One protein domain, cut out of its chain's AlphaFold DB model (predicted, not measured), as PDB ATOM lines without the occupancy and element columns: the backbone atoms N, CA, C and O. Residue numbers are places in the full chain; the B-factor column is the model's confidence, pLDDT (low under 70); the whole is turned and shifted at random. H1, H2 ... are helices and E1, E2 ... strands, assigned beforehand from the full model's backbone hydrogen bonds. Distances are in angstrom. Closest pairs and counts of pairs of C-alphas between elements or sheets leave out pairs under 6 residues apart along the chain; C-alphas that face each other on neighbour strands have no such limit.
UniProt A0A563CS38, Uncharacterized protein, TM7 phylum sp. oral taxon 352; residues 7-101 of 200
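What this domain is: This is residues 7 to 101 of the 200 residues of an uncharacterized protein of TM7 phylum sp. oral taxon 352 (UniProt A0A563CS38). Three helices, H1, H2 and H3, form a small up-and-down bundle, each running against the one before it, and the long helix H5 packs on H3 with its first part, while residues 93 to 101 stick out as a free arm. The short H4 lies in the turn between H3 and H5, touches no helix, and of the named elements has its centre farthest from the mean of the C-alphas, at 18.0 A. The printed part has 95 residues, with H1, H2, E1, H3, H4 and H5 in order, mostly helix. It is compact, with a radius of gyration of the C-alphas of 14.0 A, yet elongated, spanning 45 by 25 by 24 A.

Where its parts are: H1, residues 11 to 24, begins at C-alpha 11 (-11.527, -43.611, -37.194) and is 20.0 A long. H2, residues 27 to 42, measures 22.4 A. E1 is residues 45 to 47, H3 residues 52 to 61 and H4 residues 66 to 71. H5, residues 77 to 99, measures 31.5 A and ends at C-alpha 99 (-12.043, -59.267, -24.438).

How they stand to each other: H3 is the hub, touching H1, H2 and H5. The closest C-alphas of H1 and H3, Gly 18 and Val 59, are 6.2 A apart; those of H2 and H3, Val 37 and Leu 56, 5.7 A. H1 and H2 form a helical hairpin at a shallow tilt of 21 degrees. H5 touches H3 with residues 77 to 84 alone, at 33 degrees, only just shallow, closest at Ser 61 and Thr 77, C-alphas 5.7 A apart. H2 and H5 are apart. E1 pairs with no named strand, but residues 7 to 8 pair with its residues 46 to 47, parallel. In the five helices every O i to N i+4 pair is within hydrogen-bond range.

The domain as a whole: The C-alphas farthest apart, Ser 71 and Lys 101, are 46.6 A apart. The printed part has no cut, and the five links are tight. Residues 91 to 101 have pLDDT under 70.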
ATOM      1  N   ILE A   7     -23.277 -48.062 -38.190       79.31
ATOM      2  CA  ILE A   7     -22.041 -48.052 -37.404       79.31
ATOM      3  C   ILE A   7     -20.922 -48.692 -38.235       79.31
ATOM      4  O   ILE A   7     -21.125 -49.754 -38.824       79.31
ATOM      5  N   ILE A   8     -19.756 -48.048 -38.287       77.88
ATOM      6  CA  ILE A   8     -18.554 -48.483 -39.020       77.88
ATOM      7  C   ILE A   8     -17.301 -48.395 -38.132       77.88
ATOM      8  O   ILE A   8     -17.354 -47.828 -37.048       77.88
ATOM      9  N   ASN A   9     -16.170 -48.931 -38.605       79.06
ATOM     10  CA  ASN A   9     -14.851 -48.804 -37.968       79.06
ATOM     11  C   ASN A   9     -13.865 -48.159 -38.953       79.06
ATOM     12  O   ASN A   9     -13.240 -48.849 -39.760       79.06
ATOM     13  N   VAL A  10     -13.746 -46.837 -38.923       83.00
ATOM     14  CA  VAL A  10     -12.955 -46.026 -39.863       83.00
ATOM     15  C   VAL A  10     -12.084 -44.961 -39.200       83.00
ATOM     16  O   VAL A  10     -11.183 -44.457 -39.869       83.00
ATOM     17  N   ALA A  11     -12.273 -44.649 -37.913       79.50
ATOM     18  CA  ALA A  11     -11.527 -43.611 -37.194       79.50
ATOM     19  C   ALA A  11     -10.010 -43.716 -37.409       79.50
ATOM     20  O   ALA A  11      -9.363 -42.778 -37.871       79.50
ATOM     21  N   ARG A  12      -9.443 -44.906 -37.169       79.88
ATOM     22  CA  ARG A  12      -8.002 -45.159 -37.335       79.88
ATOM     23  C   ARG A  12      -7.525 -44.998 -38.783       79.88
ATOM     24  O   ARG A  12      -6.378 -44.619 -39.000       79.88
ATOM     25  N   ALA A  13      -8.373 -45.297 -39.766       81.00
ATOM     26  CA  ALA A  13      -8.041 -45.116 -41.177       81.00
ATOM     27  C   ALA A  13      -8.055 -43.629 -41.560       81.00
ATOM     28  O   ALA A  13      -7.109 -43.164 -42.187       81.00
ATOM     29  N   ILE A  14      -9.074 -42.883 -41.120       85.81
ATOM     30  CA  ILE A  14      -9.178 -41.431 -41.315       85.81
ATOM     31  C   ILE A  14      -7.947 -40.727 -40.734       85.81
ATOM     32  O   ILE A  14      -7.326 -39.936 -41.438       85.81
ATOM     33  N   ILE A  15      -7.544 -41.074 -39.506       81.19
ATOM     34  CA  ILE A  15      -6.353 -40.508 -38.851       81.19
ATOM     35  C   ILE A  15      -5.089 -40.790 -39.673       81.19
ATOM     36  O   ILE A  15      -4.371 -39.868 -40.038       81.19
ATOM     37  N   ARG A  16      -4.853 -42.054 -40.060       80.31
ATOM     38  CA  ARG A  16      -3.671 -42.432 -40.856       80.31
ATOM     39  C   ARG A  16      -3.601 -41.715 -42.205       80.31
ATOM     40  O   ARG A  16      -2.513 -41.325 -42.621       80.31
ATOM     41  N   ILE A  17      -4.733 -41.579 -42.898       82.56
ATOM     42  CA  ILE A  17      -4.797 -40.867 -44.183       82.56
ATOM     43  C   ILE A  17      -4.547 -39.373 -43.957       82.56
ATOM     44  O   ILE A  17      -3.769 -38.782 -44.701       82.56
ATOM     45  N   GLY A  18      -5.158 -38.787 -42.922       83.38
ATOM     46  CA  GLY A  18      -4.965 -37.393 -42.530       83.38
ATOM     47  C   GLY A  18      -3.499 -37.070 -42.245       83.38
ATOM     48  O   GLY A  18      -2.931 -36.213 -42.918       83.38
ATOM     49  N   ASP A  19      -2.862 -37.808 -41.333       78.62
ATOM     50  CA  ASP A  19      -1.447 -37.628 -40.979       78.62
ATOM     51  C   ASP A  19      -0.522 -37.769 -42.200       78.62
ATOM     52  O   ASP A  19       0.423 -36.997 -42.383       78.62
ATOM     53  N   ALA A  20      -0.781 -38.757 -43.065       80.56
ATOM     54  CA  ALA A  20       0.017 -38.968 -44.271       80.56
ATOM     55  C   ALA A  20      -0.137 -37.815 -45.275       80.56
ATOM     56  O   ALA A  20       0.858 -37.370 -45.856       80.56
ATOM     57  N   ALA A  21      -1.363 -37.322 -45.462       84.25
ATOM     58  CA  ALA A  21      -1.667 -36.216 -46.359       84.25
ATOM     59  C   ALA A  21      -1.098 -34.886 -45.840       84.25
ATOM     60  O   ALA A  21      -0.487 -34.148 -46.613       84.25
ATOM     61  N   GLU A  22      -1.212 -34.610 -44.536       87.06
ATOM     62  CA  GLU A  22      -0.598 -33.446 -43.882       87.06
ATOM     63  C   GLU A  22       0.920 -33.461 -44.073       87.06
ATOM     64  O   GLU A  22       1.501 -32.483 -44.557       87.06
ATOM     65  N   LYS A  23       1.558 -34.606 -43.806       84.69
ATOM     66  CA  LYS A  23       3.009 -34.760 -43.939       84.69
ATOM     67  C   LYS A  23       3.483 -34.572 -45.380       84.69
ATOM     68  O   LYS A  23       4.553 -34.008 -45.610       84.69
ATOM     69  N   ALA A  24       2.699 -35.044 -46.347       90.44
ATOM     70  CA  ALA A  24       2.958 -34.858 -47.773       90.44
ATOM     71  C   ALA A  24       2.573 -33.457 -48.286       90.44
ATOM     72  O   ALA A  24       2.883 -33.132 -49.432       90.44
ATOM     73  N   LYS A  25       1.918 -32.632 -47.454       89.19
ATOM     74  CA  LYS A  25       1.293 -31.355 -47.837       89.19
ATOM     75  C   LYS A  25       0.323 -31.515 -49.016       89.19
ATOM     76  O   LYS A  25       0.198 -30.631 -49.862       89.19
ATOM     77  N   ASP A  26      -0.370 -32.652 -49.062       94.31
ATOM     78  CA  ASP A  26      -1.387 -32.964 -50.064       94.31
ATOM     79  C   ASP A  26      -2.749 -32.402 -49.632       94.31
ATOM     80  O   ASP A  26      -3.633 -33.096 -49.123       94.31
ATOM     81  N   TYR A  27      -2.913 -31.095 -49.833       91.19
ATOM     82  CA  TYR A  27      -4.140 -30.381 -49.478       91.19
ATOM     83  C   TYR A  27      -5.362 -30.840 -50.292       91.19
ATOM     84  O   TYR A  27      -6.498 -30.701 -49.836       91.19
ATOM     85  N   GLY A  28      -5.150 -31.411 -51.485       92.12
ATOM     86  CA  GLY A  28      -6.228 -31.984 -52.292       92.12
ATOM     87  C   GLY A  28      -6.805 -33.243 -51.645       92.12
ATOM     88  O   GLY A  28      -8.030 -33.396 -51.553       92.12
ATOM     89  N   LEU A  29      -5.928 -34.113 -51.137       93.00
ATOM     90  CA  LEU A  29      -6.324 -35.295 -50.380       93.00
ATOM     91  C   LEU A  29      -6.966 -34.925 -49.037       93.00
ATOM     92  O   LEU A  29      -8.019 -35.477 -48.716       93.00
ATOM     93  N   LEU A  30      -6.409 -33.956 -48.301       93.31
ATOM     94  CA  LEU A  30      -7.017 -33.464 -47.056       93.31
ATOM     95  C   LEU A  30      -8.433 -32.929 -47.287       93.31
ATOM     96  O   LEU A  30      -9.349 -33.281 -46.544       93.31
ATOM     97  N   LYS A  31      -8.647 -32.154 -48.360       92.25
ATOM     98  CA  LYS A  31      -9.983 -31.640 -48.680       92.25
ATOM     99  C   LYS A  31     -10.968 -32.755 -49.031       92.25
ATOM    100  O   LYS A  31     -12.112 -32.736 -48.584       92.25
ATOM    101  N   SER A  32     -10.513 -33.744 -49.795       95.56
ATOM    102  CA  SER A  32     -11.326 -34.912 -50.155       95.56
ATOM    103  C   SER A  32     -11.694 -35.749 -48.924       95.56
ATOM    104  O   SER A  32     -12.821 -36.235 -48.816       95.56
ATOM    105  N   LEU A  33     -10.759 -35.895 -47.980       95.94
ATOM    106  CA  LEU A  33     -10.994 -36.581 -46.714       95.94
ATOM    107  C   LEU A  33     -12.007 -35.811 -45.856       95.94
ATOM    108  O   LEU A  33     -12.956 -36.419 -45.369       95.94
ATOM    109  N   GLU A  34     -11.876 -34.485 -45.736       95.50
ATOM    110  CA  GLU A  34     -12.830 -33.629 -45.014       95.50
ATOM    111  C   GLU A  34     -14.264 -33.823 -45.536       95.50
ATOM    112  O   GLU A  34     -15.188 -34.077 -44.761       95.50
ATOM    113  N   GLU A  35     -14.450 -33.761 -46.858       94.88
ATOM    114  CA  GLU A  35     -15.757 -33.942 -47.500       94.88
ATOM    115  C   GLU A  35     -16.333 -35.346 -47.285       94.88
ATOM    116  O   GLU A  35     -17.551 -35.510 -47.151       94.88
ATOM    117  N   MET A  36     -15.476 -36.368 -47.246       95.75
ATOM    118  CA  MET A  36     -15.890 -37.738 -46.959       95.75
ATOM    119  C   MET A  36     -16.407 -37.866 -45.523       95.75
ATOM    120  O   MET A  36     -17.508 -38.380 -45.321       95.75
ATOM    121  N   VAL A  37     -15.655 -37.368 -44.536       94.69
ATOM    122  CA  VAL A  37     -16.039 -37.449 -43.117       94.69
ATOM    123  C   VAL A  37     -17.298 -36.617 -42.837       94.69
ATOM    124  O   VAL A  37     -18.206 -37.099 -42.160       94.69
ATOM    125  N   ASP A  38     -17.428 -35.429 -43.438       94.25
ATOM    126  CA  ASP A  38     -18.635 -34.592 -43.341       94.25
ATOM    127  C   ASP A  38     -19.871 -35.303 -43.916       94.25
ATOM    128  O   ASP A  38     -20.945 -35.298 -43.309       94.25
ATOM    129  N   ARG A  39     -19.732 -35.993 -45.057       92.25
ATOM    130  CA  ARG A  39     -20.828 -36.799 -45.619       92.25
ATOM    131  C   ARG A  39     -21.239 -37.929 -44.686       92.25
ATOM    132  O   ARG A  39     -22.441 -38.137 -44.526       92.25
ATOM    133  N   LEU A  40     -20.285 -38.641 -44.088       90.06
ATOM    134  CA  LEU A  40     -20.579 -39.715 -43.137       90.06
ATOM    135  C   LEU A  40     -21.354 -39.171 -41.926       90.06
ATOM    136  O   LEU A  40     -22.431 -39.683 -41.617       90.06
ATOM    137  N   ALA A  41     -20.884 -38.071 -41.331       89.25
ATOM    138  CA  ALA A  41     -21.547 -37.426 -40.198       89.25
ATOM    139  C   ALA A  41     -22.987 -36.981 -40.536       89.25
ATOM    140  O   ALA A  41     -23.926 -37.284 -39.798       89.25
ATOM    141  N   ARG A  42     -23.205 -36.338 -41.694       90.75
ATOM    142  CA  ARG A  42     -24.546 -35.886 -42.130       90.75
ATOM    143  C   ARG A  42     -25.532 -37.020 -42.394       90.75
ATOM    144  O   ARG A  42     -26.734 -36.815 -42.247       90.75
ATOM    145  N   HIS A  43     -25.045 -38.193 -42.794       88.94
ATOM    146  CA  HIS A  43     -25.882 -39.376 -43.013       88.94
ATOM    147  C   HIS A  43     -26.071 -40.206 -41.736       88.94
ATOM    148  O   HIS A  43     -26.498 -41.357 -41.817       88.94
ATOM    149  N   ASN A  44     -25.767 -39.625 -40.567       85.19
ATOM    150  CA  ASN A  44     -25.869 -40.271 -39.262       85.19
ATOM    151  C   ASN A  44     -25.102 -41.608 -39.209       85.19
ATOM    152  O   ASN A  44     -25.506 -42.551 -38.524       85.19
ATOM    153  N   VAL A  45     -24.012 -41.696 -39.982       86.31
ATOM    154  CA  VAL A  45     -23.049 -42.786 -39.875       86.31
ATOM    155  C   VAL A  45     -22.199 -42.496 -38.653       86.31
ATOM    156  O   VAL A  45     -21.699 -41.383 -38.495       86.31
ATOM    157  N   LYS A  46     -22.052 -43.490 -37.786       86.62
ATOM    158  CA  LYS A  46     -21.239 -43.409 -36.577       86.62
ATOM    159  C   LYS A  46     -20.023 -44.293 -36.740       86.62
ATOM    160  O   LYS A  46     -20.110 -45.366 -37.331       86.62
ATOM    161  N   ASP A  47     -18.910 -43.866 -36.179       88.12
ATOM    162  CA  ASP A  47     -17.811 -44.776 -35.928       88.12
ATOM    163  C   ASP A  47     -18.039 -45.453 -34.569       88.12
ATOM    164  O   ASP A  47     -18.621 -44.858 -33.657       88.12
ATOM    165  N   ALA A  48     -17.676 -46.730 -34.456       82.25
ATOM    166  CA  ALA A  48     -17.880 -47.481 -33.223       82.25
ATOM    167  C   ALA A  48     -16.943 -47.024 -32.100       82.25
ATOM    168  O   ALA A  48     -17.214 -47.326 -30.940       82.25
ATOM    169  N   GLU A  49     -15.845 -46.345 -32.445       81.00
ATOM    170  CA  GLU A  49     -14.742 -46.003 -31.557       81.00
ATOM    171  C   GLU A  49     -14.608 -44.513 -31.253       81.00
ATOM    172  O   GLU A  49     -14.221 -44.145 -30.143       81.00
ATOM    173  N   VAL A  50     -14.896 -43.651 -32.225       85.44
ATOM    174  CA  VAL A  50     -14.663 -42.210 -32.101       85.44
ATOM    175  C   VAL A  50     -15.869 -41.425 -32.593       85.44
ATOM    176  O   VAL A  50     -16.520 -41.775 -33.572       85.44
ATOM    177  N   ASP A  51     -16.169 -40.318 -31.924       91.75
ATOM    178  CA  ASP A  51     -17.180 -39.386 -32.392       91.75
ATOM    179  C   ASP A  51     -16.830 -38.865 -33.804       91.75
ATOM    180  O   ASP A  51     -15.749 -38.330 -34.061       91.75
ATOM    181  N   MET A  52     -17.760 -39.032 -34.745       91.38
ATOM    182  CA  MET A  52     -17.558 -38.636 -36.142       91.38
ATOM    183  C   MET A  52     -17.388 -37.126 -36.322       91.38
ATOM    184  O   MET A  52     -16.686 -36.697 -37.239       91.38
ATOM    185  N   GLN A  53     -17.995 -36.316 -35.455       93.81
ATOM    186  CA  GLN A  53     -17.807 -34.871 -35.441       93.81
ATOM    187  C   GLN A  53     -16.394 -34.516 -34.970       93.81
ATOM    188  O   GLN A  53     -15.760 -33.638 -35.553       93.81
ATOM    189  N   LEU A  54     -15.866 -35.247 -33.988       94.69
ATOM    190  CA  LEU A  54     -14.487 -35.078 -33.530       94.69
ATOM    191  C   LEU A  54     -13.474 -35.446 -34.628       94.69
ATOM    192  O   LEU A  54     -12.510 -34.713 -34.851       94.69
ATOM    193  N   LEU A  55     -13.718 -36.534 -35.368       94.12
ATOM    194  CA  LEU A  55     -12.902 -36.901 -36.533       94.12
ATOM    195  C   LEU A  55     -12.954 -35.835 -37.631       94.12
ATOM    196  O   LEU A  55     -11.931 -35.534 -38.244       94.12
ATOM    197  N   LEU A  56     -14.130 -35.251 -37.877       95.38
ATOM    198  CA  LEU A  56     -14.282 -34.172 -38.850       95.38
ATOM    199  C   LEU A  56     -13.485 -32.928 -38.442       95.38
ATOM    200  O   LEU A  56     -12.838 -32.309 -39.287       95.38
ATOM    201  N   GLU A  57     -13.523 -32.557 -37.165       94.75
ATOM    202  CA  GLU A  57     -12.777 -31.408 -36.644       94.75
ATOM    203  C   GLU A  57     -11.264 -31.614 -36.708       94.75
ATOM    204  O   GLU A  57     -10.554 -30.687 -37.096       94.75
ATOM    205  N   TYR A  58     -10.788 -32.828 -36.426       94.75
ATOM    206  CA  TYR A  58      -9.388 -33.196 -36.623       94.75
ATOM    207  C   TYR A  58      -8.961 -33.082 -38.090       94.75
ATOM    208  O   TYR A  58      -7.972 -32.424 -38.383       94.75
ATOM    209  N   VAL A  59      -9.726 -33.625 -39.043       94.62
ATOM    210  CA  VAL A  59      -9.345 -33.527 -40.466       94.62
ATOM    211  C   VAL A  59      -9.302 -32.072 -40.949       94.62
ATOM    212  O   VAL A  59      -8.406 -31.711 -41.711       94.62
ATOM    213  N   LYS A  60     -10.225 -31.218 -40.484       93.31
ATOM    214  CA  LYS A  60     -10.188 -29.774 -40.776       93.31
ATOM    215  C   LYS A  60      -8.931 -29.115 -40.218       93.31
ATOM    216  O   LYS A  60      -8.282 -28.347 -40.926       93.31
ATOM    217  N   SER A  61      -8.550 -29.463 -38.989       93.31
ATOM    218  CA  SER A  61      -7.398 -28.853 -38.327       93.31
ATOM    219  C   SER A  61      -6.072 -29.130 -39.042       93.31
ATOM    220  O   SER A  61      -5.169 -28.302 -38.965       93.31
ATOM    221  N   LEU A  62      -5.968 -30.229 -39.800       91.00
ATOM    222  CA  LEU A  62      -4.790 -30.556 -40.619       91.00
ATOM    223  C   LEU A  62      -4.586 -29.616 -41.819       91.00
ATOM    224  O   LEU A  62      -3.484 -29.542 -42.364       91.00
ATOM    225  N   ASN A  63      -5.642 -28.931 -42.260       88.31
ATOM    226  CA  ASN A  63      -5.603 -27.999 -43.388       88.31
ATOM    227  C   ASN A  63      -5.704 -26.524 -42.949       88.31
ATOM    228  O   ASN A  63      -5.458 -25.622 -43.751       88.31
ATOM    229  N   ASP A  64      -6.061 -26.275 -41.690       82.88
ATOM    230  CA  ASP A  64      -6.271 -24.939 -41.138       82.88
ATOM    231  C   ASP A  64      -4.996 -24.338 -40.525       82.88
ATOM    232  O   ASP A  64      -4.061 -25.023 -40.116       82.88
ATOM    233  N   CYS A  65      -4.977 -23.008 -40.402       79.94
ATOM    234  CA  CYS A  65      -3.975 -22.307 -39.605       79.94
ATOM    235  C   CYS A  65      -4.293 -22.417 -38.107       79.94
ATOM    236  O   CYS A  65      -5.329 -21.938 -37.652       79.94
ATOM    237  N   GLU A  66      -3.363 -22.965 -37.324       78.88
ATOM    238  CA  GLU A  66      -3.514 -23.167 -35.874       78.88
ATOM    239  C   GLU A  66      -3.881 -21.875 -35.121       78.88
ATOM    240  O   GLU A  66      -4.872 -21.831 -34.397       78.88
ATOM    241  N   TYR A  67      -3.181 -20.775 -35.411       72.31
ATOM    242  CA  TYR A  67      -3.486 -19.448 -34.854       72.31
ATOM    243  C   TYR A  67      -4.930 -18.977 -35.135       72.31
ATOM    244  O   TYR A  67      -5.540 -18.262 -34.336       72.31
ATOM    245  N   CYS A  68      -5.493 -19.367 -36.281       81.94
ATOM    246  CA  CYS A  68      -6.854 -19.003 -36.669       81.94
ATOM    247  C   CYS A  68      -7.893 -19.785 -35.863       81.94
ATOM    248  O   CYS A  68      -8.907 -19.215 -35.464       81.94
ATOM    249  N   ARG A  69      -7.615 -21.062 -35.578       84.69
ATOM    250  CA  ARG A  69      -8.471 -21.923 -34.753       84.69
ATOM    251  C   ARG A  69      -8.550 -21.409 -33.321       84.69
ATOM    252  O   ARG A  69      -9.649 -21.191 -32.814       84.69
ATOM    253  N   GLU A  70      -7.400 -21.101 -32.718       79.50
ATOM    254  CA  GLU A  70      -7.338 -20.509 -31.374       79.50
ATOM    255  C   GLU A  70      -8.149 -19.208 -31.294       79.50
ATOM    256  O   GLU A  70      -8.935 -19.006 -30.368       79.50
ATOM    257  N   SER A  71      -8.011 -18.344 -32.306       77.88
ATOM    258  CA  SER A  71      -8.746 -17.075 -32.390       77.88
ATOM    259  C   SER A  71     -10.263 -17.262 -32.518       77.88
ATOM    260  O   SER A  71     -11.025 -16.414 -32.051       77.88
ATOM    261  N   ASN A  72     -10.707 -18.371 -33.114       83.81
ATOM    262  CA  ASN A  72     -12.119 -18.734 -33.247       83.81
ATOM    263  C   ASN A  72     -12.668 -19.486 -32.019       83.81
ATOM    264  O   ASN A  72     -13.857 -19.808 -31.987       83.81
ATOM    265  N   GLY A  73     -11.834 -19.761 -31.008       84.31
ATOM    266  CA  GLY A  73     -12.204 -20.600 -29.865       84.31
ATOM    267  C   GLY A  73     -12.398 -22.073 -30.236       84.31
ATOM    268  O   GLY A  73     -13.078 -22.801 -29.512       84.31
ATOM    269  N   GLU A  74     -11.840 -22.501 -31.367       87.81
ATOM    270  CA  GLU A  74     -11.835 -23.893 -31.798       87.81
ATOM    271  C   GLU A  74     -10.733 -24.669 -31.074       87.81
ATOM    272  O   GLU A  74      -9.711 -24.117 -30.665       87.81
ATOM    273  N   MET A  75     -10.940 -25.977 -30.932       85.25
ATOM    274  CA  MET A  75      -9.952 -26.864 -30.329       85.25
ATOM    275  C   MET A  75      -8.669 -26.890 -31.176       85.25
ATOM    276  O   MET A  75      -8.731 -26.972 -32.414       85.25
ATOM    277  N   SER A  76      -7.515 -26.822 -30.505       87.75
ATOM    278  CA  SER A  76      -6.208 -26.989 -31.148       87.75
ATOM    279  C   SER A  76      -6.079 -28.398 -31.739       87.75
ATOM    280  O   SER A  76      -6.780 -29.325 -31.322       87.75
ATOM    281  N   THR A  77      -5.190 -28.582 -32.717       85.25
ATOM    282  CA  THR A  77      -4.940 -29.915 -33.289       85.25
ATOM    283  C   THR A  77      -4.455 -30.892 -32.214       85.25
ATOM    284  O   THR A  77      -4.916 -32.031 -32.175       85.25
ATOM    285  N   ASP A  78      -3.600 -30.443 -31.295       82.19
ATOM    286  CA  ASP A  78      -3.091 -31.274 -30.199       82.19
ATOM    287  C   ASP A  78      -4.202 -31.706 -29.232       82.19
ATOM    288  O   ASP A  78      -4.269 -32.871 -28.830       82.19
ATOM    289  N   ASP A  79      -5.117 -30.800 -28.882       86.38
ATOM    290  CA  ASP A  79      -6.259 -31.124 -28.025       86.38
ATOM    291  C   ASP A  79      -7.225 -32.104 -28.710       86.38
ATOM    292  O   ASP A  79      -7.706 -33.043 -28.069       86.38
ATOM    293  N   LEU A  80      -7.448 -31.946 -30.022       88.62
ATOM    294  CA  LEU A  80      -8.240 -32.882 -30.829       88.62
ATOM    295  C   LEU A  80      -7.616 -34.279 -30.817       88.62
ATOM    296  O   LEU A  80      -8.304 -35.266 -30.553       88.62
ATOM    297  N   VAL A  81      -6.303 -34.368 -31.045       80.38
ATOM    298  CA  VAL A  81      -5.551 -35.630 -30.990       80.38
ATOM    299  C   VAL A  81      -5.651 -36.265 -29.601       80.38
ATOM    300  O   VAL A  81      -5.885 -37.472 -29.490       80.38
ATOM    301  N   ASN A  82      -5.527 -35.477 -28.533       79.31
ATOM    302  CA  ASN A  82      -5.655 -35.968 -27.160       79.31
ATOM    303  C   ASN A  82      -7.056 -36.527 -26.872       79.31
ATOM    304  O   ASN A  82      -7.179 -37.598 -26.271       79.31
ATOM    305  N   GLU A  83      -8.107 -35.844 -27.323       84.00
ATOM    306  CA  GLU A  83      -9.486 -36.294 -27.140       84.00
ATOM    307  C   GLU A  83      -9.791 -37.561 -27.950       84.00
ATOM    308  O   GLU A  83     -10.369 -38.512 -27.417       84.00
ATOM    309  N   ILE A  84      -9.335 -37.629 -29.204       79.25
ATOM    310  CA  ILE A  84      -9.457 -38.825 -30.049       79.25
ATOM    311  C   ILE A  84      -8.754 -40.009 -29.383       79.25
ATOM    312  O   ILE A  84      -9.341 -41.082 -29.232       79.25
ATOM    313  N   ASN A  85      -7.518 -39.813 -28.918       75.00
ATOM    314  CA  ASN A  85      -6.764 -40.849 -28.218       75.00
ATOM    315  C   ASN A  85      -7.456 -41.286 -26.926       75.00
ATOM    316  O   ASN A  85      -7.438 -42.473 -26.601       75.00
ATOM    317  N   ARG A  86      -8.113 -40.371 -26.206       80.50
ATOM    318  CA  ARG A  86      -8.915 -40.706 -25.024       80.50
ATOM    319  C   ARG A  86     -10.101 -41.602 -25.376       80.50
ATOM    320  O   ARG A  86     -10.343 -42.569 -24.654       80.50
ATOM    321  N   GLN A  87     -10.825 -41.315 -26.460       81.88
ATOM    322  CA  GLN A  87     -11.951 -42.147 -26.910       81.88
ATOM    323  C   GLN A  87     -11.475 -43.523 -27.384       81.88
ATOM    324  O   GLN A  87     -11.976 -44.544 -26.904       81.88
ATOM    325  N   LEU A  88     -10.419 -43.553 -28.203       73.38
ATOM    326  CA  LEU A  88      -9.770 -44.790 -28.635       73.38
ATOM    327  C   LEU A  88      -9.275 -45.617 -27.442       73.38
ATOM    328  O   LEU A  88      -9.458 -46.831 -27.436       73.38
ATOM    329  N   ALA A  89      -8.673 -44.995 -26.425       71.69
ATOM    330  CA  ALA A  89      -8.162 -45.679 -25.237       71.69
ATOM    331  C   ALA A  89      -9.285 -46.179 -24.321       71.69
ATOM    332  O   ALA A  89      -9.193 -47.291 -23.807       71.69
ATOM    333  N   ARG A  90     -10.359 -45.398 -24.139       72.56
ATOM    334  CA  ARG A  90     -11.537 -45.824 -23.375       72.56
ATOM    335  C   ARG A  90     -12.160 -47.063 -23.999       72.56
ATOM    336  O   ARG A  90     -12.431 -48.020 -23.281       72.56
ATOM    337  N   LEU A  91     -12.341 -47.065 -25.316       61.62
ATOM    338  CA  LEU A  91     -12.875 -48.232 -26.002       61.62
ATOM    339  C   LEU A  91     -11.864 -49.356 -26.127       61.62
ATOM    340  O   LEU A  91     -12.275 -50.498 -26.051       61.62
ATOM    341  N   SER A  92     -10.565 -49.077 -26.195       57.84
ATOM    342  CA  SER A  92      -9.543 -50.120 -26.057       57.84
ATOM    343  C   SER A  92      -9.607 -50.770 -24.674       57.84
ATOM    344  O   SER A  92      -9.464 -51.977 -24.579       57.84
ATOM    345  N   GLN A  93      -9.881 -50.013 -23.606       56.59
ATOM    346  CA  GLN A  93     -10.076 -50.565 -22.265       56.59
ATOM    347  C   GLN A  93     -11.401 -51.324 -22.156       56.59
ATOM    348  O   GLN A  93     -11.400 -52.440 -21.664       56.59
ATOM    349  N   GLU A  94     -12.512 -50.797 -22.679       60.88
ATOM    350  CA  GLU A  94     -13.790 -51.523 -22.739       60.88
ATOM    351  C   GLU A  94     -13.691 -52.773 -23.637       60.88
ATOM    352  O   GLU A  94     -14.289 -53.796 -23.322       60.88
ATOM    353  N   GLN A  95     -12.898 -52.742 -24.713       52.78
ATOM    354  CA  GLN A  95     -12.550 -53.884 -25.563       52.78
ATOM    355  C   GLN A  95     -11.602 -54.841 -24.843       52.78
ATOM    356  O   GLN A  95     -11.751 -56.037 -25.023       52.78
ATOM    357  N   VAL A  96     -10.654 -54.388 -24.020       52.00
ATOM    358  CA  VAL A  96      -9.794 -55.244 -23.178       52.00
ATOM    359  C   VAL A  96     -10.606 -55.890 -22.057       52.00
ATOM    360  O   VAL A  96     -10.446 -57.076 -21.790       52.00
ATOM    361  N   ASP A  97     -11.538 -55.166 -21.451       56.91
ATOM    362  CA  ASP A  97     -12.402 -55.651 -20.377       56.91
ATOM    363  C   ASP A  97     -13.475 -56.604 -20.931       56.91
ATOM    364  O   ASP A  97     -13.735 -57.665 -20.355       56.91
ATOM    365  N   ASN A  98     -14.037 -56.293 -22.106       53.38
ATOM    366  CA  ASN A  98     -14.903 -57.207 -22.845       53.38
ATOM    367  C   ASN A  98     -14.119 -58.368 -23.453       53.38
ATOM    368  O   ASN A  98     -14.659 -59.466 -23.484       53.38
ATOM    369  N   SER A  99     -12.863 -58.188 -23.870       42.38
ATOM    370  CA  SER A  99     -12.043 -59.267 -24.438       42.38
ATOM    371  C   SER A  99     -11.394 -60.162 -23.392       42.38
ATOM    372  O   SER A  99     -11.204 -61.347 -23.633       42.38
ATOM    373  N   SER A 100     -11.217 -59.679 -22.167       43.56
ATOM    374  CA  SER A 100     -11.005 -60.527 -20.988       43.56
ATOM    375  C   SER A 100     -12.213 -61.446 -20.737       43.56
ATOM    376  O   SER A 100     -12.094 -62.465 -20.060       43.56
ATOM    377  N   LYS A 101     -13.376 -61.116 -21.322       39.28
ATOM    378  CA  LYS A 101     -14.598 -61.931 -21.370       39.28
ATOM    379  C   LYS A 101     -14.835 -62.629 -22.730       39.28
ATOM    380  O   LYS A 101     -15.600 -63.588 -22.771       39.28
TER     381      LYS A 101